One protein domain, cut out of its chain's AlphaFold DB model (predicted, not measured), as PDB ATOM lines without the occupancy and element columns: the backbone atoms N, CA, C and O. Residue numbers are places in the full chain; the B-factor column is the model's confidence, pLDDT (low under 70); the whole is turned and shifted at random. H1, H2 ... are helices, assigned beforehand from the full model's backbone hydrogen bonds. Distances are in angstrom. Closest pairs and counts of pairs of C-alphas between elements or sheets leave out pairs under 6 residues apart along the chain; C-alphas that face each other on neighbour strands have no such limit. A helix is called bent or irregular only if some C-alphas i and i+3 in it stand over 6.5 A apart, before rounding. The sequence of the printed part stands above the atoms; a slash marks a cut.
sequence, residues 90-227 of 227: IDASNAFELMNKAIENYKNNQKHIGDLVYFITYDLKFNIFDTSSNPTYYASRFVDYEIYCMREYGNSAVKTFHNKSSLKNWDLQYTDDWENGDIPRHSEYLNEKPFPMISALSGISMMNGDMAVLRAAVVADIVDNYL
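AT A GLANCE: This is residues 90 to 227 of the 227 residues of an uncharacterized protein of Haemophilus parasuis (UniProt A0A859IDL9). H2 and H3 make a V whose closed end is at residues 129 to 135, and H9 packs between its arms as the core; H1 folds back along H2 as a hairpin. H7 and H8 follow one another along one side, H7 over H3 and H8 beside H1, while H4 and H5 pack on H9 and the short H6 lies on H3 at the far end from H1. The printed part has 138 residues with nine named helices, H1 to H9 in order, and no named strand: the class is all helix, its packing part aligned, part crossed. It is compact, with a radius of gyration of the C-alphas of 14.6 A and spans of 42, 35 and 25 A.

IN THESE COORDINATES: H1, residues 95 to 110, begins at C-alpha 95 (159.402, 184.920, 165.477) and measures 20.8 A; it is irregular, with C-alphas 107 and 110 7.1 A apart. H2, residues 113 to 129, measures 22.2 A. H3, residues 135 to 153, is the longest at 26.5 A and begins at C-alpha 135 (157.832, 178.097, 146.011). H4 is residues 156 to 164, H5 166 to 169, H6 175 to 179 and H7 185 to 192. H8, residues 194 to 205, measures 15.4 A and is irregular, with C-alphas 201 and 204 9.3 A apart. H9, residues 208 to 225, measures 25.7 A and ends at C-alpha 225 (167.187, 171.049, 153.526).

HOW THE PARTS SIT: H3 is the hub, touching five helices. It touches H9, closest C-alphas Val 143 and Val 219 at 6.1 A, at a steep tilt of 37 degrees, only just past shallow, opposite ways. H3 touches H7 at Phe 142 and Ser 187, C-alphas 5.9 A apart, H6 at Tyr 145 and Trp 178, 6.6 A, and H4 at Met 150 and Val 158, 6.5 A. H2 and H3 touch only at the corner, the C-alphas of Phe 129 and Pro 135 being 4.6 A apart. H9 touches H2, C-alphas of Val 117 and Val 218 5.2 A apart, at a steep tilt of 57 degrees. H9 touches H4 at a shallow tilt of 17 degrees, C-alphas of Val 158 and Val 213 5.5 A apart, and H5, C-alphas of Leu 167 and Ala 220 6.0 A apart. The helical hairpin H1 and H2 touches, C-alphas of Ala 102 and Asp 115 5.2 A apart, at a shallow tilt of 21 degrees. H1 touches H8, C-alphas of Lys 107 and Ser 202 6.0 A apart. H1 and H9 are apart. In H2, H3, H4, H6 and H9 every O i to N i+4 pair is within hydrogen-bond range; the counts are 10 of 12 in H1, 2 of 4 in H7 and 6 of 8 in H8, and H5 is too short for such a pair.

THE WHOLE: The two C-alphas farthest apart, those of Asn 108 and Asp 176, are 42.7 A apart. The printed part has no cut, ends at the chain's last residue, 227, and its eight links between helices are tight. The mean pLDDT of the printed part is 86.2; residues 108 to 110 and 203 to 209 are under 70.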
ATOM      1  N   ILE A  90     158.343 178.184 163.983       80.00
ATOM      2  CA  ILE A  90     158.451 179.640 164.032       80.00
ATOM      3  C   ILE A  90     157.246 180.224 163.303       80.00
ATOM      4  O   ILE A  90     156.971 179.890 162.157       80.00
ATOM      5  N   ASP A  91     156.512 181.101 163.963       78.19
ATOM      6  CA  ASP A  91     155.351 181.768 163.390       78.19
ATOM      7  C   ASP A  91     155.355 183.252 163.764       78.19
ATOM      8  O   ASP A  91     156.210 183.733 164.513       78.19
ATOM      9  N   ALA A  92     154.381 184.005 163.254       76.69
ATOM     10  CA  ALA A  92     154.279 185.433 163.531       76.69
ATOM     11  C   ALA A  92     154.174 185.769 165.036       76.69
ATOM     12  O   ALA A  92     154.529 186.878 165.432       76.69
ATOM     13  N   SER A  93     153.702 184.839 165.875       82.00
ATOM     14  CA  SER A  93     153.542 185.048 167.317       82.00
ATOM     15  C   SER A  93     154.850 184.900 168.098       82.00
ATOM     16  O   SER A  93     155.010 185.555 169.127       82.00
ATOM     17  N   ASN A  94     155.797 184.087 167.612       84.00
ATOM     18  CA  ASN A  94     157.044 183.784 168.325       84.00
ATOM     19  C   ASN A  94     158.327 184.221 167.588       84.00
ATOM     20  O   ASN A  94     159.397 184.242 168.202       84.00
ATOM     21  N   ALA A  95     158.240 184.620 166.313       80.19
ATOM     22  CA  ALA A  95     159.402 184.920 165.477       80.19
ATOM     23  C   ALA A  95     160.303 186.007 166.073       80.19
ATOM     24  O   ALA A  95     161.518 185.839 166.154       80.19
ATOM     25  N   PHE A  96     159.718 187.106 166.553       81.25
ATOM     26  CA  PHE A  96     160.491 188.200 167.144       81.25
ATOM     27  C   PHE A  96     161.241 187.766 168.414       81.25
ATOM     28  O   PHE A  96     162.405 188.117 168.604       81.25
ATOM     29  N   GLU A  97     160.598 186.969 169.273       86.81
ATOM     30  CA  GLU A  97     161.224 186.445 170.490       86.81
ATOM     31  C   GLU A  97     162.382 185.498 170.155       86.81
ATOM     32  O   GLU A  97     163.470 185.622 170.723       86.81
ATOM     33  N   LEU A  98     162.172 184.569 169.219       85.25
ATOM     34  CA  LEU A  98     163.192 183.598 168.821       85.25
ATOM     35  C   LEU A  98     164.375 184.259 168.120       85.25
ATOM     36  O   LEU A  98     165.515 183.899 168.407       85.25
ATOM     37  N   MET A  99     164.125 185.265 167.284       85.38
ATOM     38  CA  MET A  99     165.181 186.066 166.675       85.38
ATOM     39  C   MET A  99     166.021 186.786 167.732       85.38
ATOM     40  O   MET A  99     167.248 186.715 167.689       85.38
ATOM     41  N   ASN A 100     165.384 187.432 168.716       86.19
ATOM     42  CA  ASN A 100     166.110 188.092 169.802       86.19
ATOM     43  C   ASN A 100     166.970 187.098 170.585       86.19
ATOM     44  O   ASN A 100     168.144 187.372 170.823       86.19
ATOM     45  N   LYS A 101     166.433 185.916 170.909       86.44
ATOM     46  CA  LYS A 101     167.198 184.850 171.572       86.44
ATOM     47  C   LYS A 101     168.379 184.368 170.726       86.44
ATOM     48  O   LYS A 101     169.467 184.190 171.266       86.44
ATOM     49  N   ALA A 102     168.199 184.195 169.413       87.81
ATOM     50  CA  ALA A 102     169.276 183.779 168.508       87.81
ATOM     51  C   ALA A 102     170.418 184.800 168.505       87.81
ATOM     52  O   ALA A 102     171.593 184.446 168.629       87.81
ATOM     53  N   ILE A 103     170.064 186.084 168.446       85.94
ATOM     54  CA  ILE A 103     171.021 187.189 168.496       85.94
ATOM     55  C   ILE A 103     171.721 187.240 169.862       85.94
ATOM     56  O   ILE A 103     172.942 187.388 169.922       85.94
ATOM     57  N   GLU A 104     170.990 187.086 170.966       84.19
ATOM     58  CA  GLU A 104     171.564 187.057 172.317       84.19
ATOM     59  C   GLU A 104     172.544 185.889 172.514       84.19
ATOM     60  O   GLU A 104     173.649 186.101 173.030       84.19
ATOM     61  N   ASN A 105     172.189 184.683 172.060       81.69
ATOM     62  CA  ASN A 105     173.065 183.506 172.104       81.69
ATOM     63  C   ASN A 105     174.346 183.731 171.293       81.69
ATOM     64  O   ASN A 105     175.444 183.374 171.731       81.69
ATOM     65  N   TYR A 106     174.235 184.377 170.131       81.25
ATOM     66  CA  TYR A 106     175.395 184.733 169.323       81.25
ATOM     67  C   TYR A 106     176.331 185.715 170.054       81.25
ATOM     68  O   TYR A 106     177.532 185.451 170.165       81.25
ATOM     69  N   LYS A 107     175.792 186.808 170.622       77.50
ATOM     70  CA  LYS A 107     176.567 187.872 171.300       77.50
ATOM     71  C   LYS A 107     177.315 187.402 172.543       77.50
ATOM     72  O   LYS A 107     178.424 187.865 172.801       77.50
ATOM     73  N   ASN A 108     176.716 186.523 173.343       66.81
ATOM     74  CA  ASN A 108     177.208 186.175 174.681       66.81
ATOM     75  C   ASN A 108     178.367 185.154 174.667       66.81
ATOM     76  O   ASN A 108     178.433 184.264 175.513       66.81
ATOM     77  N   ASN A 109     179.296 185.283 173.711       54.88
ATOM     78  CA  ASN A 109     180.459 184.407 173.508       54.88
ATOM     79  C   ASN A 109     180.134 182.923 173.277       54.88
ATOM     80  O   ASN A 109     181.037 182.088 173.346       54.88
ATOM     81  N   GLN A 110     178.882 182.578 172.971       61.84
ATOM     82  CA  GLN A 110     178.542 181.202 172.617       61.84
ATOM     83  C   GLN A 110     178.660 180.962 171.104       61.84
ATOM     84  O   GLN A 110     178.889 179.826 170.697       61.84
ATOM     85  N   LYS A 111     178.586 182.030 170.286       70.19
ATOM     86  CA  LYS A 111     178.713 182.002 168.817       70.19
ATOM     87  C   LYS A 111     177.796 180.973 168.153       70.19
ATOM     88  O   LYS A 111     178.238 180.286 167.242       70.19
ATOM     89  N   HIS A 112     176.544 180.878 168.610       82.69
ATOM     90  CA  HIS A 112     175.529 179.975 168.058       82.69
ATOM     91  C   HIS A 112     175.094 180.417 166.651       82.69
ATOM     92  O   HIS A 112     173.989 180.920 166.463       82.69
ATOM     93  N   ILE A 113     175.964 180.286 165.649       86.81
ATOM     94  CA  ILE A 113     175.632 180.700 164.281       86.81
ATOM     95  C   ILE A 113     174.468 179.869 163.733       86.81
ATOM     96  O   ILE A 113     173.605 180.416 163.053       86.81
ATOM     97  N   GLY A 114     174.369 178.593 164.112       89.81
ATOM     98  CA  GLY A 114     173.246 177.747 163.727       89.81
ATOM     99  C   GLY A 114     171.898 178.192 164.270       89.81
ATOM    100  O   GLY A 114     170.906 177.958 163.598       89.81
ATOM    101  N   ASP A 115     171.834 178.896 165.405       90.94
ATOM    102  CA  ASP A 115     170.564 179.463 165.881       90.94
ATOM    103  C   ASP A 115     170.071 180.574 164.937       90.94
ATOM    104  O   ASP A 115     168.880 180.654 164.633       90.94
ATOM    105  N   LEU A 116     170.989 181.409 164.431       91.31
ATOM    106  CA  LEU A 116     170.677 182.440 163.438       91.31
ATOM    107  C   LEU A 116     170.301 181.816 162.091       91.31
ATOM    108  O   LEU A 116     169.318 182.238 161.486       91.31
ATOM    109  N   VAL A 117     171.047 180.802 161.640       92.88
ATOM    110  CA  VAL A 117     170.746 180.069 160.399       92.88
ATOM    111  C   VAL A 117     169.369 179.426 160.489       92.88
ATOM    112  O   VAL A 117     168.532 179.691 159.636       92.88
ATOM    113  N   TYR A 118     169.097 178.676 161.561       91.69
ATOM    114  CA  TYR A 118     167.812 178.017 161.784       91.69
ATOM    115  C   TYR A 118     166.650 179.009 161.699       91.69
ATOM    116  O   TYR A 118     165.675 178.759 160.994       91.69
ATOM    117  N   PHE A 119     166.764 180.150 162.388       90.31
ATOM    118  CA  PHE A 119     165.733 181.182 162.361       90.31
ATOM    119  C   PHE A 119     165.501 181.728 160.944       90.31
ATOM    120  O   PHE A 119     164.364 181.749 160.474       90.31
ATOM    121  N   ILE A 120     166.567 182.151 160.256       90.56
ATOM    122  CA  ILE A 120     166.457 182.798 158.941       90.56
ATOM    123  C   ILE A 120     165.964 181.809 157.880       90.56
ATOM    124  O   ILE A 120     165.074 182.157 157.106       90.56
ATOM    125  N   THR A 121     166.501 180.586 157.844       91.38
ATOM    126  CA  THR A 121     166.061 179.542 156.905       91.38
ATOM    127  C   THR A 121     164.587 179.225 157.112       91.38
ATOM    128  O   THR A 121     163.834 179.150 156.143       91.38
ATOM    129  N   TYR A 122     164.148 179.063 158.363       89.62
ATOM    130  CA  TYR A 122     162.747 178.779 158.655       89.62
ATOM    131  C   TYR A 122     161.845 179.919 158.164       89.62
ATOM    132  O   TYR A 122     160.847 179.675 157.491       89.62
ATOM    133  N   ASP A 123     162.199 181.164 158.470       85.81
ATOM    134  CA  ASP A 123     161.425 182.336 158.065       85.81
ATOM    135  C   ASP A 123     161.342 182.472 156.534       85.81
ATOM    136  O   ASP A 123     160.256 182.649 155.980       85.81
ATOM    137  N   LEU A 124     162.462 182.273 155.828       89.62
ATOM    138  CA  LEU A 124     162.483 182.196 154.365       89.62
ATOM    139  C   LEU A 124     161.593 181.065 153.837       89.62
ATOM    140  O   LEU A 124     160.809 181.269 152.915       89.62
ATOM    141  N   LYS A 125     161.677 179.869 154.415       89.00
ATOM    142  CA  LYS A 125     160.878 178.725 153.974       89.00
ATOM    143  C   LYS A 125     159.385 179.002 154.116       89.00
ATOM    144  O   LYS A 125     158.667 179.037 153.122       89.00
ATOM    145  N   PHE A 126     158.929 179.249 155.337       84.19
ATOM    146  CA  PHE A 126     157.503 179.221 155.645       84.19
ATOM    147  C   PHE A 126     156.791 180.551 155.394       84.19
ATOM    148  O   PHE A 126     155.623 180.546 155.016       84.19
ATOM    149  N   ASN A 127     157.471 181.690 155.569       81.00
ATOM    150  CA  ASN A 127     156.841 183.009 155.429       81.00
ATOM    151  C   ASN A 127     157.133 183.682 154.086       81.00
ATOM    152  O   ASN A 127     156.541 184.722 153.794       81.00
ATOM    153  N   ILE A 128     158.044 183.122 153.284       87.06
ATOM    154  CA  ILE A 128     158.470 183.718 152.018       87.06
ATOM    155  C   ILE A 128     158.252 182.743 150.855       87.06
ATOM    156  O   ILE A 128     157.419 183.015 149.982       87.06
ATOM    157  N   PHE A 129     158.921 181.590 150.841       90.69
ATOM    158  CA  PHE A 129     158.827 180.636 149.733       90.69
ATOM    159  C   PHE A 129     157.482 179.915 149.697       90.69
ATOM    160  O   PHE A 129     156.796 180.005 148.682       90.69
ATOM    161  N   ASP A 130     157.050 179.293 150.796       89.12
ATOM    162  CA  ASP A 130     155.807 178.506 150.861       89.12
ATOM    163  C   ASP A 130     154.547 179.356 150.616       89.12
ATOM    164  O   ASP A 130     153.519 178.848 150.172       89.12
ATOM    165  N   THR A 131     154.624 180.670 150.850       87.31
ATOM    166  CA  THR A 131     153.532 181.617 150.549       87.31
ATOM    167  C   THR A 131     153.525 182.130 149.107       87.31
ATOM    168  O   THR A 131     152.604 182.845 148.707       87.31
ATOM    169  N   SER A 132     154.553 181.811 148.320       87.19
ATOM    170  CA  SER A 132     154.682 182.274 146.940       87.19
ATOM    171  C   SER A 132     153.897 181.387 145.967       87.19
ATOM    172  O   SER A 132     153.623 180.221 146.229       87.19
ATOM    173  N   SER A 133     153.568 181.919 144.786       91.44
ATOM    174  CA  SER A 133     152.819 181.183 143.751       91.44
ATOM    175  C   SER A 133     153.582 179.999 143.143       91.44
ATOM    176  O   SER A 133     152.964 179.113 142.557       91.44
ATOM    177  N   ASN A 134     154.914 179.985 143.261       93.00
ATOM    178  CA  ASN A 134     155.777 178.887 142.829       93.00
ATOM    179  C   ASN A 134     156.994 178.756 143.772       93.00
ATOM    180  O   ASN A 134     158.069 179.281 143.462       93.00
ATOM    181  N   PRO A 135     156.830 178.108 144.943       93.69
ATOM    182  CA  PRO A 135     157.832 178.097 146.011       93.69
ATOM    183  C   PRO A 135     159.219 177.619 145.567       93.69
ATOM    184  O   PRO A 135     160.216 178.279 145.856       93.69
ATOM    185  N   THR A 136     159.290 176.512 144.818       93.25
ATOM    186  CA  THR A 136     160.559 175.947 144.333       93.25
ATOM    187  C   THR A 136     161.256 176.889 143.360       93.25
ATOM    188  O   THR A 136     162.442 177.146 143.521       93.25
ATOM    189  N   TYR A 137     160.534 177.467 142.393       92.88
ATOM    190  CA  TYR A 137     161.117 178.414 141.435       92.88
ATOM    191  C   TYR A 137     161.747 179.627 142.127       92.88
ATOM    192  O   TYR A 137     162.871 180.016 141.810       92.88
ATOM    193  N   TYR A 138     161.036 180.213 143.092       93.50
ATOM    194  CA  TYR A 138     161.519 181.386 143.813       93.50
ATOM    195  C   TYR A 138     162.702 181.071 144.727       93.50
ATOM    196  O   TYR A 138     163.659 181.842 144.759       93.50
ATOM    197  N   ALA A 139     162.683 179.922 145.405       95.12
ATOM    198  CA  ALA A 139     163.829 179.463 146.179       95.12
ATOM    199  C   ALA A 139     165.042 179.160 145.291       95.12
ATOM    200  O   ALA A 139     166.150 179.567 145.632       95.12
ATOM    201  N   SER A 140     164.855 178.529 144.127       94.94
ATOM    202  CA  SER A 140     165.943 178.301 143.171       94.94
ATOM    203  C   SER A 140     166.527 179.614 142.653       94.94
ATOM    204  O   SER A 140     167.742 179.744 142.655       94.94
ATOM    205  N   ARG A 141     165.709 180.609 142.271       94.81
ATOM    206  CA  ARG A 141     166.220 181.936 141.857       94.81
ATOM    207  C   ARG A 141     166.957 182.657 142.977       94.81
ATOM    208  O   ARG A 141     167.993 183.257 142.717       94.81
ATOM    209  N   PHE A 142     166.434 182.594 144.201       95.50
ATOM    210  CA  PHE A 142     167.115 183.121 145.381       95.50
ATOM    211  C   PHE A 142     168.499 182.480 145.535       95.50
ATOM    212  O   PHE A 142     169.496 183.190 145.542       95.50
ATOM    213  N   VAL A 143     168.580 181.147 145.587       96.19
ATOM    214  CA  VAL A 143     169.855 180.425 145.722       96.19
ATOM    215  C   VAL A 143     170.815 180.766 144.582       96.19
ATOM    216  O   VAL A 143     171.987 181.034 144.836       96.19
ATOM    217  N   ASP A 144     170.323 180.787 143.345       96.38
ATOM    218  CA  ASP A 144     171.126 181.053 142.152       96.38
ATOM    219  C   ASP A 144     171.792 182.433 142.211       96.38
ATOM    220  O   ASP A 144     173.014 182.543 142.096       96.38
ATOM    221  N   TYR A 145     171.007 183.474 142.500       96.12
ATOM    222  CA  TYR A 145     171.512 184.836 142.660       96.12
ATOM    223  C   TYR A 145     172.501 184.955 143.823       96.12
ATOM    224  O   TYR A 145     173.566 185.555 143.689       96.12
ATOM    225  N   GLU A 146     172.186 184.356 144.973       95.38
ATOM    226  CA  GLU A 146     173.064 184.404 146.141       95.38
ATOM    227  C   GLU A 146     174.420 183.743 145.859       95.38
ATOM    228  O   GLU A 146     175.469 184.294 146.203       95.38
ATOM    229  N   ILE A 147     174.424 182.589 145.188       95.38
ATOM    230  CA  ILE A 147     175.652 181.892 144.789       95.38
ATOM    231  C   ILE A 147     176.425 182.704 143.749       95.38
ATOM    232  O   ILE A 147     177.650 182.810 143.865       95.38
ATOM    233  N   TYR A 148     175.742 183.317 142.781       95.19
ATOM    234  CA  TYR A 148     176.360 184.251 141.839       95.19
ATOM    235  C   TYR A 148     177.081 185.384 142.587       95.19
ATOM    236  O   TYR A 148     178.288 185.573 142.414       95.19
ATOM    237  N   CYS A 149     176.406 186.053 143.527       92.69
ATOM    238  CA  CYS A 149     177.019 187.107 144.334       92.69
ATOM    239  C   CYS A 149     178.222 186.615 145.152       92.69
ATOM    240  O   CYS A 149     179.217 187.332 145.282       92.69
ATOM    241  N   MET A 150     178.171 185.399 145.703       92.69
ATOM    242  CA  MET A 150     179.300 184.816 146.440       92.69
ATOM    243  C   MET A 150     180.514 184.551 145.546       92.69
ATOM    244  O   MET A 150     181.650 184.743 145.994       92.69
ATOM    245  N   ARG A 151     180.297 184.108 144.304       91.69
ATOM    246  CA  ARG A 151     181.369 183.822 143.340       91.69
ATOM    247  C   ARG A 151     182.043 185.110 142.872       91.69
ATOM    248  O   ARG A 151     183.268 185.226 142.996       91.69
ATOM    249  N   GLU A 152     181.247 186.088 142.458       91.69
ATOM    250  CA  GLU A 152     181.740 187.338 141.876       91.69
ATOM    251  C   GLU A 152     182.253 188.321 142.936       91.69
ATOM    252  O   GLU A 152     183.373 188.833 142.841       91.69
ATOM    253  N   TYR A 153     181.484 188.534 144.007       89.38
ATOM    254  CA  TYR A 153     181.715 189.622 144.967       89.38
ATOM    255  C   TYR A 153     182.108 189.144 146.372       89.38
ATOM    256  O   TYR A 153     182.430 189.957 147.243       89.38
ATOM    257  N   GLY A 154     182.114 187.831 146.620       87.50
ATOM    258  CA  GLY A 154     182.449 187.267 147.925       87.50
ATOM    259  C   GLY A 154     183.880 187.584 148.375       87.50
ATOM    260  O   GLY A 154     184.849 187.470 147.616       87.50
ATOM    261  N   ASN A 155     184.035 187.930 149.655       87.50
ATOM    262  CA  ASN A 155     185.353 188.047 150.281       87.50
ATOM    263  C   ASN A 155     186.018 186.661 150.459       87.50
ATOM    264  O   ASN A 155     185.426 185.614 150.185       87.50
ATOM    265  N   SER A 156     187.262 186.629 150.945       88.69
ATOM    266  CA  SER A 156     188.021 185.378 151.108       88.69
ATOM    267  C   SER A 156     187.343 184.353 152.029       88.69
ATOM    268  O   SER A 156     187.427 183.150 151.765       88.69
ATOM    269  N   ALA A 157     186.645 184.801 153.077       86.88
ATOM    270  CA  ALA A 157     185.921 183.926 153.996       86.88
ATOM    271  C   ALA A 157     184.713 183.272 153.308       86.88
ATOM    272  O   ALA A 157     184.567 182.051 153.366       86.88
ATOM    273  N   VAL A 158     183.920 184.058 152.574       89.38
ATOM    274  CA  VAL A 158     182.777 183.575 151.779       89.38
ATOM    275  C   VAL A 158     183.229 182.593 150.702       89.38
ATOM    276  O   VAL A 158     182.664 181.510 150.583       89.38
ATOM    277  N   LYS A 159     184.299 182.906 149.964       89.00
ATOM    278  CA  LYS A 159     184.843 182.002 148.936       89.00
ATOM    279  C   LYS A 159     185.330 180.681 149.533       89.00
ATOM    280  O   LYS A 159     185.066 179.611 148.989       89.00
ATOM    281  N   THR A 160     186.003 180.738 150.685       89.50
ATOM    282  CA  THR A 160     186.436 179.535 151.413       89.50
ATOM    283  C   THR A 160     185.244 178.690 151.852       89.50
ATOM    284  O   THR A 160     185.288 177.465 151.745       89.50
ATOM    285  N   PHE A 161     184.185 179.337 152.335       89.50
ATOM    286  CA  PHE A 161     182.949 178.684 152.739       89.50
ATOM    287  C   PHE A 161     182.239 178.011 151.559       89.50
ATOM    288  O   PHE A 161     181.954 176.814 151.608       89.50
ATOM    289  N   HIS A 162     182.007 178.756 150.476       89.69
ATOM    290  CA  HIS A 162     181.371 178.266 149.252       89.69
ATOM    291  C   HIS A 162     182.065 176.996 148.743       89.69
ATOM    292  O   HIS A 162     181.423 175.982 148.500       89.69
ATOM    293  N   ASN A 163     183.400 176.995 148.694       87.38
ATOM    294  CA  ASN A 163     184.173 175.861 148.180       87.38
ATOM    295  C   ASN A 163     184.161 174.614 149.085       87.38
ATOM    296  O   ASN A 163     184.517 173.524 148.633       87.38
ATOM    297  N   LYS A 164     183.786 174.762 150.359       88.44
ATOM    298  CA  LYS A 164     183.684 173.661 151.332       88.44
ATOM    299  C   LYS A 164     182.260 173.131 151.506       88.44
ATOM    300  O   LYS A 164     182.107 172.049 152.061       88.44
ATOM    301  N   SER A 165     181.253 173.871 151.053       88.75
ATOM    302  CA  SER A 165     179.834 173.530 151.189       88.75
ATOM    303  C   SER A 165     179.273 172.881 149.917       88.75
ATOM    304  O   SER A 165     179.984 172.702 148.921       88.75
ATOM    305  N   SER A 166     177.994 172.507 149.964       87.25
ATOM    306  CA  SER A 166     177.210 172.009 148.826       87.25
ATOM    307  C   SER A 166     177.085 173.033 147.693       87.25
ATOM    308  O   SER A 166     177.022 172.645 146.526       87.25
ATOM    309  N   LEU A 167     177.175 174.327 148.017       93.00
ATOM    310  CA  LEU A 167     177.045 175.454 147.085       93.00
ATOM    311  C   LEU A 167     177.986 175.377 145.875       93.00
ATOM    312  O   LEU A 167     177.631 175.805 144.776       93.00
ATOM    313  N   LYS A 168     179.182 174.798 146.042       92.50
ATOM    314  CA  LYS A 168     180.163 174.666 144.952       92.50
ATOM    315  C   LYS A 168     179.658 173.851 143.760       92.50
ATOM    316  O   LYS A 168     180.198 173.992 142.670       92.50
ATOM    317  N   ASN A 169     178.684 172.971 143.990       91.62
ATOM    318  CA  ASN A 169     178.145 172.075 142.973       91.62
ATOM    319  C   ASN A 169     176.918 172.671 142.268       91.62
ATOM    320  O   ASN A 169     176.392 172.038 141.358       91.62
ATOM    321  N   TRP A 170     176.445 173.846 142.695       94.88
ATOM    322  CA  TRP A 170     175.288 174.493 142.089       94.88
ATOM    323  C   TRP A 170     175.639 175.053 140.709       94.88
ATOM    324  O   TRP A 170     176.622 175.792 140.565       94.88
ATOM    325  N   ASP A 171     174.838 174.709 139.708       94.44
ATOM    326  CA  ASP A 171     174.993 175.193 138.338       94.44
ATOM    327  C   ASP A 171     174.104 176.418 138.111       94.44
ATOM    328  O   ASP A 171     172.889 176.325 138.288       94.44
ATOM    329  N   LEU A 172     174.708 177.556 137.744       94.56
ATOM    330  CA  LEU A 172     173.988 178.826 137.645       94.56
ATOM    331  C   LEU A 172     173.065 178.831 136.425       94.56
ATOM    332  O   LEU A 172     173.538 178.719 135.296       94.56
ATOM    333  N   GLN A 173     171.759 178.973 136.652       94.06
ATOM    334  CA  GLN A 173     170.751 178.889 135.585       94.06
ATOM    335  C   GLN A 173     170.303 180.257 135.051       94.06
ATOM    336  O   GLN A 173     169.754 180.322 133.954       94.06
ATOM    337  N   TYR A 174     170.513 181.342 135.807       92.62
ATOM    338  CA  TYR A 174     169.959 182.669 135.500       92.62
ATOM    339  C   TYR A 174     171.028 183.772 135.428       92.62
ATOM    340  O   TYR A 174     170.734 184.935 135.684       92.62
ATOM    341  N   THR A 175     172.272 183.427 135.080       91.56
ATOM    342  CA  THR A 175     173.410 184.368 135.053       91.56
ATOM    343  C   THR A 175     173.119 185.646 134.263       91.56
ATOM    344  O   THR A 175     173.406 186.731 134.760       91.56
ATOM    345  N   ASP A 176     172.482 185.534 133.092       92.31
ATOM    346  CA  ASP A 176     172.125 186.690 132.260       92.31
ATOM    347  C   ASP A 176     171.225 187.688 133.010       92.31
ATOM    348  O   ASP A 176     171.400 188.900 132.888       92.31
ATOM    349  N   ASP A 177     170.277 187.208 133.821       91.88
ATOM    350  CA  ASP A 177     169.395 188.076 134.611       91.88
ATOM    351  C   ASP A 177     170.213 188.860 135.651       91.88
ATOM    352  O   ASP A 177     170.043 190.072 135.812       91.88
ATOM    353  N   TRP A 178     171.152 188.180 136.317       93.31
ATOM    354  CA  TRP A 178     171.994 188.754 137.369       93.31
ATOM    355  C   TRP A 178     172.998 189.770 136.820       93.31
ATOM    356  O   TRP A 178     173.197 190.828 137.419       93.31
ATOM    357  N   GLU A 179     173.599 189.485 135.664       88.88
ATOM    358  CA  GLU A 179     174.499 190.404 134.955       88.88
ATOM    359  C   GLU A 179     173.773 191.674 134.485       88.88
ATOM    360  O   GLU A 179     174.357 192.761 134.483       88.88
ATOM    361  N   ASN A 180     172.483 191.562 134.161       90.94
ATOM    362  CA  ASN A 180     171.623 192.694 133.814       90.94
ATOM    363  C   ASN A 180     171.057 193.441 135.038       90.94
ATOM    364  O   ASN A 180     170.344 194.434 134.876       90.94
ATOM    365  N   GLY A 181     171.397 193.007 136.255       83.94
ATOM    366  CA  GLY A 181     171.007 193.660 137.502       83.94
ATOM    367  C   GLY A 181     169.602 193.318 137.996       83.94
ATOM    368  O   GLY A 181     169.084 194.050 138.840       83.94
ATOM    369  N   ASP A 182     168.980 192.238 137.509       87.62
ATOM    370  CA  ASP A 182     167.768 191.706 138.134       87.62
ATOM    371  C   ASP A 182     168.134 191.125 139.508       87.62
ATOM    372  O   ASP A 182     169.035 190.301 139.631       87.62
ATOM    373  N   ILE A 183     167.471 191.580 140.569       84.56
ATOM    374  CA  ILE A 183     167.707 191.094 141.930       84.56
ATOM    375  C   ILE A 183     166.437 190.382 142.379       84.56
ATOM    376  O   ILE A 183     165.369 191.000 142.420       84.56
ATOM    377  N   PRO A 184     166.507 189.099 142.778       83.69
ATOM    378  CA  PRO A 184     165.356 188.429 143.351       83.69
ATOM    379  C   PRO A 184     164.868 189.177 144.588       83.69
ATOM    380  O   PRO A 184     165.605 189.357 145.556       83.69
ATOM    381  N   ARG A 185     163.580 189.520 144.610       82.44
ATOM    382  CA  ARG A 185     162.917 190.139 145.772       82.44
ATOM    383  C   ARG A 185     163.184 189.389 147.085       82.44
ATOM    384  O   ARG A 185     163.272 189.979 148.158       82.44
ATOM    385  N   HIS A 186     163.309 188.066 147.020       85.31
ATOM    386  CA  HIS A 186     163.596 187.226 148.185       85.31
ATOM    387  C   HIS A 186     165.030 187.382 148.711       85.31
ATOM    388  O   HIS A 186     165.262 187.178 149.898       85.31
ATOM    389  N   SER A 187     165.977 187.811 147.876       86.81
ATOM    390  CA  SER A 187     167.329 188.201 148.298       86.81
ATOM    391  C   SER A 187     167.358 189.581 148.954       86.81
ATOM    392  O   SER A 187     168.148 189.812 149.877       86.81
ATOM    393  N   GLU A 188     166.472 190.489 148.534       86.69
ATOM    394  CA  GLU A 188     166.282 191.789 149.190       86.69
ATOM    395  C   GLU A 188     165.721 191.623 150.603       86.69
ATOM    396  O   GLU A 188     166.176 192.305 151.519       86.69
ATOM    397  N   TYR A 189     164.838 190.639 150.817       87.50
ATOM    398  CA  TYR A 189     164.278 190.317 152.133       87.50
ATOM    399  C   TYR A 189     165.338 190.236 153.236       87.50
ATOM    400  O   TYR A 189     165.168 190.821 154.306       87.50
ATOM    401  N   LEU A 190     166.455 189.548 152.962       87.38
ATOM    402  CA  LEU A 190     167.560 189.395 153.908       87.38
ATOM    403  C   LEU A 190     168.152 190.744 154.338       87.38
ATOM    404  O   LEU A 190     168.470 190.940 155.513       87.38
ATOM    405  N   ASN A 191     168.271 191.671 153.387       84.38
ATOM    406  CA  ASN A 191     168.801 193.017 153.594       84.38
ATOM    407  C   ASN A 191     167.783 193.968 154.230       84.38
ATOM    408  O   ASN A 191     168.189 194.964 154.819       84.38
ATOM    409  N   GLU A 192     166.488 193.682 154.121       84.56
ATOM    410  CA  GLU A 192     165.421 194.524 154.666       84.56
ATOM    411  C   GLU A 192     165.023 194.139 156.092       84.56
ATOM    412  O   GLU A 192     164.642 195.012 156.876       84.56
ATOM    413  N   LYS A 193     165.094 192.847 156.444       82.69
ATOM    414  CA  LYS A 193     164.569 192.341 157.720       82.69
ATOM    415  C   LYS A 193     165.621 191.715 158.642       82.69
ATOM    416  O   LYS A 193     165.999 192.385 159.610       82.69
ATOM    417  N   PRO A 194     166.099 190.470 158.427       84.50
ATOM    418  CA  PRO A 194     166.909 189.798 159.434       84.50
ATOM    419  C   PRO A 194     168.272 190.470 159.617       84.50
ATOM    420  O   PRO A 194     168.672 190.703 160.753       84.50
ATOM    421  N   PHE A 195     168.987 190.845 158.552       85.56
ATOM    422  CA  PHE A 195     170.350 191.367 158.707       85.56
ATOM    423  C   PHE A 195     170.431 192.751 159.356       85.56
ATOM    424  O   PHE A 195     171.279 192.909 160.238       85.56
ATOM    425  N   PRO A 196     169.573 193.739 159.028       83.62
ATOM    426  CA  PRO A 196     169.544 194.995 159.774       83.62
ATOM    427  C   PRO A 196     169.250 194.785 161.258       83.62
ATOM    428  O   PRO A 196     169.920 195.377 162.104       83.62
ATOM    429  N   MET A 197     168.292 193.913 161.588       83.06
ATOM    430  CA  MET A 197     167.935 193.639 162.979       83.06
ATOM    431  C   MET A 197     169.073 192.940 163.726       83.06
ATOM    432  O   MET A 197     169.443 193.363 164.821       83.06
ATOM    433  N   ILE A 198     169.682 191.923 163.115       83.31
ATOM    434  CA  ILE A 198     170.849 191.243 163.672       83.31
ATOM    435  C   ILE A 198     172.000 192.235 163.841       83.31
ATOM    436  O   ILE A 198     172.598 192.269 164.908       83.31
ATOM    437  N   SER A 199     172.305 193.078 162.855       80.69
ATOM    438  CA  SER A 199     173.371 194.083 162.962       80.69
ATOM    439  C   SER A 199     173.112 195.076 164.102       80.69
ATOM    440  O   SER A 199     173.971 195.264 164.966       80.69
ATOM    441  N   ALA A 200     171.903 195.639 164.172       79.00
ATOM    442  CA  ALA A 200     171.522 196.601 165.204       79.00
ATOM    443  C   ALA A 200     171.598 195.999 166.614       79.00
ATOM    444  O   ALA A 200     172.089 196.638 167.547       79.00
ATOM    445  N   LEU A 201     171.136 194.758 166.773       77.62
ATOM    446  CA  LEU A 201     171.049 194.110 168.076       77.62
ATOM    447  C   LEU A 201     172.340 193.392 168.473       77.62
ATOM    448  O   LEU A 201     172.635 193.337 169.664       77.62
ATOM    449  N   SER A 202     173.143 192.894 167.531       72.81
ATOM    450  CA  SER A 202     174.438 192.239 167.790       72.81
ATOM    451  C   SER A 202     175.577 193.228 168.067       72.81
ATOM    452  O   SER A 202     176.570 192.864 168.709       72.81
ATOM    453  N   GLY A 203     175.423 194.498 167.676       68.31
ATOM    454  CA  GLY A 203     176.446 195.529 167.847       68.31
ATOM    455  C   GLY A 203     177.722 195.195 167.069       68.31
ATOM    456  O   GLY A 203     177.673 194.757 165.929       68.31
ATOM    457  N   ILE A 204     178.890 195.360 167.699       53.84
ATOM    458  CA  ILE A 204     180.209 195.103 167.076       53.84
ATOM    459  C   ILE A 204     180.536 193.609 166.879       53.84
ATOM    460  O   ILE A 204     181.567 193.288 166.295       53.84
ATOM    461  N   SER A 205     179.706 192.693 167.398       54.91
ATOM    462  CA  SER A 205     180.012 191.251 167.431       54.91
ATOM    463  C   SER A 205     179.806 190.523 166.098       54.91
ATOM    464  O   SER A 205     180.348 189.436 165.926       54.91
ATOM    465  N   MET A 206     179.081 191.121 165.148       62.19
ATOM    466  CA  MET A 206     179.050 190.684 163.751       62.19
ATOM    467  C   MET A 206     179.691 191.757 162.882       62.19
ATOM    468  O   MET A 206     179.026 192.663 162.384       62.19
ATOM    469  N   MET A 207     181.008 191.667 162.701       58.53
ATOM    470  CA  MET A 207     181.676 192.436 161.651       58.53
ATOM    471  C   MET A 207     181.192 191.939 160.278       58.53
ATOM    472  O   MET A 207     180.786 190.787 160.146       58.53
ATOM    473  N   ASN A 208     181.267 192.772 159.234       58.22
ATOM    474  CA  ASN A 208     180.776 192.448 157.880       58.22
ATOM    475  C   ASN A 208     181.223 191.063 157.348       58.22
ATOM    476  O   ASN A 208     180.504 190.446 156.567       58.22
ATOM    477  N   GLY A 209     182.385 190.558 157.785       61.22
ATOM    478  CA  GLY A 209     182.863 189.210 157.461       61.22
ATOM    479  C   GLY A 209     181.987 188.078 158.017       61.22
ATOM    480  O   GLY A 209     181.701 187.135 157.284       61.22
ATOM    481  N   ASP A 210     181.508 188.196 159.257       74.19
ATOM    482  CA  ASP A 210     180.669 187.183 159.912       74.19
ATOM    483  C   ASP A 210     179.245 187.180 159.340       74.19
ATOM    484  O   ASP A 210     178.652 186.121 159.157       74.19
ATOM    485  N   MET A 211     178.717 188.356 158.980       82.38
ATOM    486  CA  MET A 211     177.406 188.475 158.328       82.38
ATOM    487  C   MET A 211     177.406 187.851 156.928       82.38
ATOM    488  O   MET A 211     176.457 187.172 156.545       82.38
ATOM    489  N   ALA A 212     178.484 188.040 156.162       83.94
ATOM    490  CA  ALA A 212     178.607 187.450 154.833       83.94
ATOM    491  C   ALA A 212     178.724 185.915 154.893       83.94
ATOM    492  O   ALA A 212     178.142 185.218 154.064       83.94
ATOM    493  N   VAL A 213     179.427 185.382 155.902       87.00
ATOM    494  CA  VAL A 213     179.459 183.936 156.157       87.00
ATOM    495  C   VAL A 213     178.090 183.438 156.612       87.00
ATOM    496  O   VAL A 213     177.658 182.424 156.084       87.00
ATOM    497  N   LEU A 214     177.377 184.156 157.495       89.31
ATOM    498  CA  LEU A 214     175.997 183.823 157.885       89.31
ATOM    499  C   LEU A 214     175.058 183.760 156.669       89.31
ATOM    500  O   LEU A 214     174.239 182.851 156.567       89.31
ATOM    501  N   ARG A 215     175.186 184.693 155.725       90.88
ATOM    502  CA  ARG A 215     174.404 184.678 154.484       90.88
ATOM    503  C   ARG A 215     174.677 183.417 153.664       90.88
ATOM    504  O   ARG A 215     173.737 182.721 153.301       90.88
ATOM    505  N   ALA A 216     175.946 183.079 153.440       92.25
ATOM    506  CA  ALA A 216     176.322 181.854 152.727       92.25
ATOM    507  C   ALA A 216     175.838 180.584 153.440       92.25
ATOM    508  O   ALA A 216     175.384 179.630 152.816       92.25
ATOM    509  N   ALA A 217     175.893 180.618 154.762       92.56
ATOM    510  CA  ALA A 217     175.406 179.605 155.673       92.56
ATOM    511  C   ALA A 217     173.896 179.326 155.530       92.56
ATOM    512  O   ALA A 217     173.506 178.164 155.401       92.56
ATOM    513  N   VAL A 218     173.068 180.372 155.488       94.19
ATOM    514  CA  VAL A 218     171.619 180.274 155.232       94.19
ATOM    515  C   VAL A 218     171.339 179.690 153.849       94.19
ATOM    516  O   VAL A 218     170.499 178.810 153.705       94.19
ATOM    517  N   VAL A 219     172.060 180.146 152.825       94.88
ATOM    518  CA  VAL A 219     171.856 179.675 151.445       94.88
ATOM    519  C   VAL A 219     172.212 178.194 151.315       94.88
ATOM    520  O   VAL A 219     171.467 177.449 150.688       94.88
ATOM    521  N   ALA A 220     173.302 177.748 151.949       94.44
ATOM    522  CA  ALA A 220     173.667 176.331 151.993       94.44
ATOM    523  C   ALA A 220     172.593 175.487 152.685       94.44
ATOM    524  O   ALA A 220     172.239 174.427 152.188       94.44
ATOM    525  N   ASP A 221     172.032 175.981 153.786       93.44
ATOM    526  CA  ASP A 221     170.970 175.283 154.508       93.44
ATOM    527  C   ASP A 221     169.672 175.173 153.685       93.44
ATOM    528  O   ASP A 221     169.033 174.124 153.687       93.44
ATOM    529  N   ILE A 222     169.313 176.204 152.908       93.94
ATOM    530  CA  ILE A 222     168.195 176.135 151.947       93.94
ATOM    531  C   ILE A 222     168.467 175.098 150.849       93.94
ATOM    532  O   ILE A 222     167.569 174.330 150.506       93.94
ATOM    533  N   VAL A 223     169.688 175.047 150.312       93.94
ATOM    534  CA  VAL A 223     170.073 174.032 149.316       93.94
ATOM    535  C   VAL A 223     170.003 172.623 149.896       93.94
ATOM    536  O   VAL A 223     169.530 171.723 149.220       93.94
ATOM    537  N   ASP A 224     170.463 172.424 151.129       90.31
ATOM    538  CA  ASP A 224     170.591 171.088 151.711       90.31
ATOM    539  C   ASP A 224     169.267 170.549 152.282       90.31
ATOM    540  O   ASP A 224     169.072 169.334 152.335       90.31
ATOM    541  N   ASN A 225     168.370 171.431 152.743       87.25
ATOM    542  CA  ASN A 225     167.187 171.049 153.526       87.25
ATOM    543  C   ASN A 225     165.839 171.514 152.941       87.25
ATOM    544  O   ASN A 225     164.789 171.216 153.527       87.25
ATOM    545  N   TYR A 226     165.826 172.251 151.827       89.62
ATOM    546  CA  TYR A 226     164.587 172.724 151.194       89.62
ATOM    547  C   TYR A 226     164.480 172.410 149.696       89.62
ATOM    548  O   TYR A 226     163.386 172.046 149.258       89.62
ATOM    549  N   LEU A 227     165.567 172.552 148.931       91.19
ATOM    550  CA  LEU A 227     165.630 172.211 147.501       91.19
ATOM    551  C   LEU A 227     166.111 170.772 147.275       91.19
ATOM    552  O   LEU A 227     165.670 170.183 146.261       91.19
TER     553      LEU A 227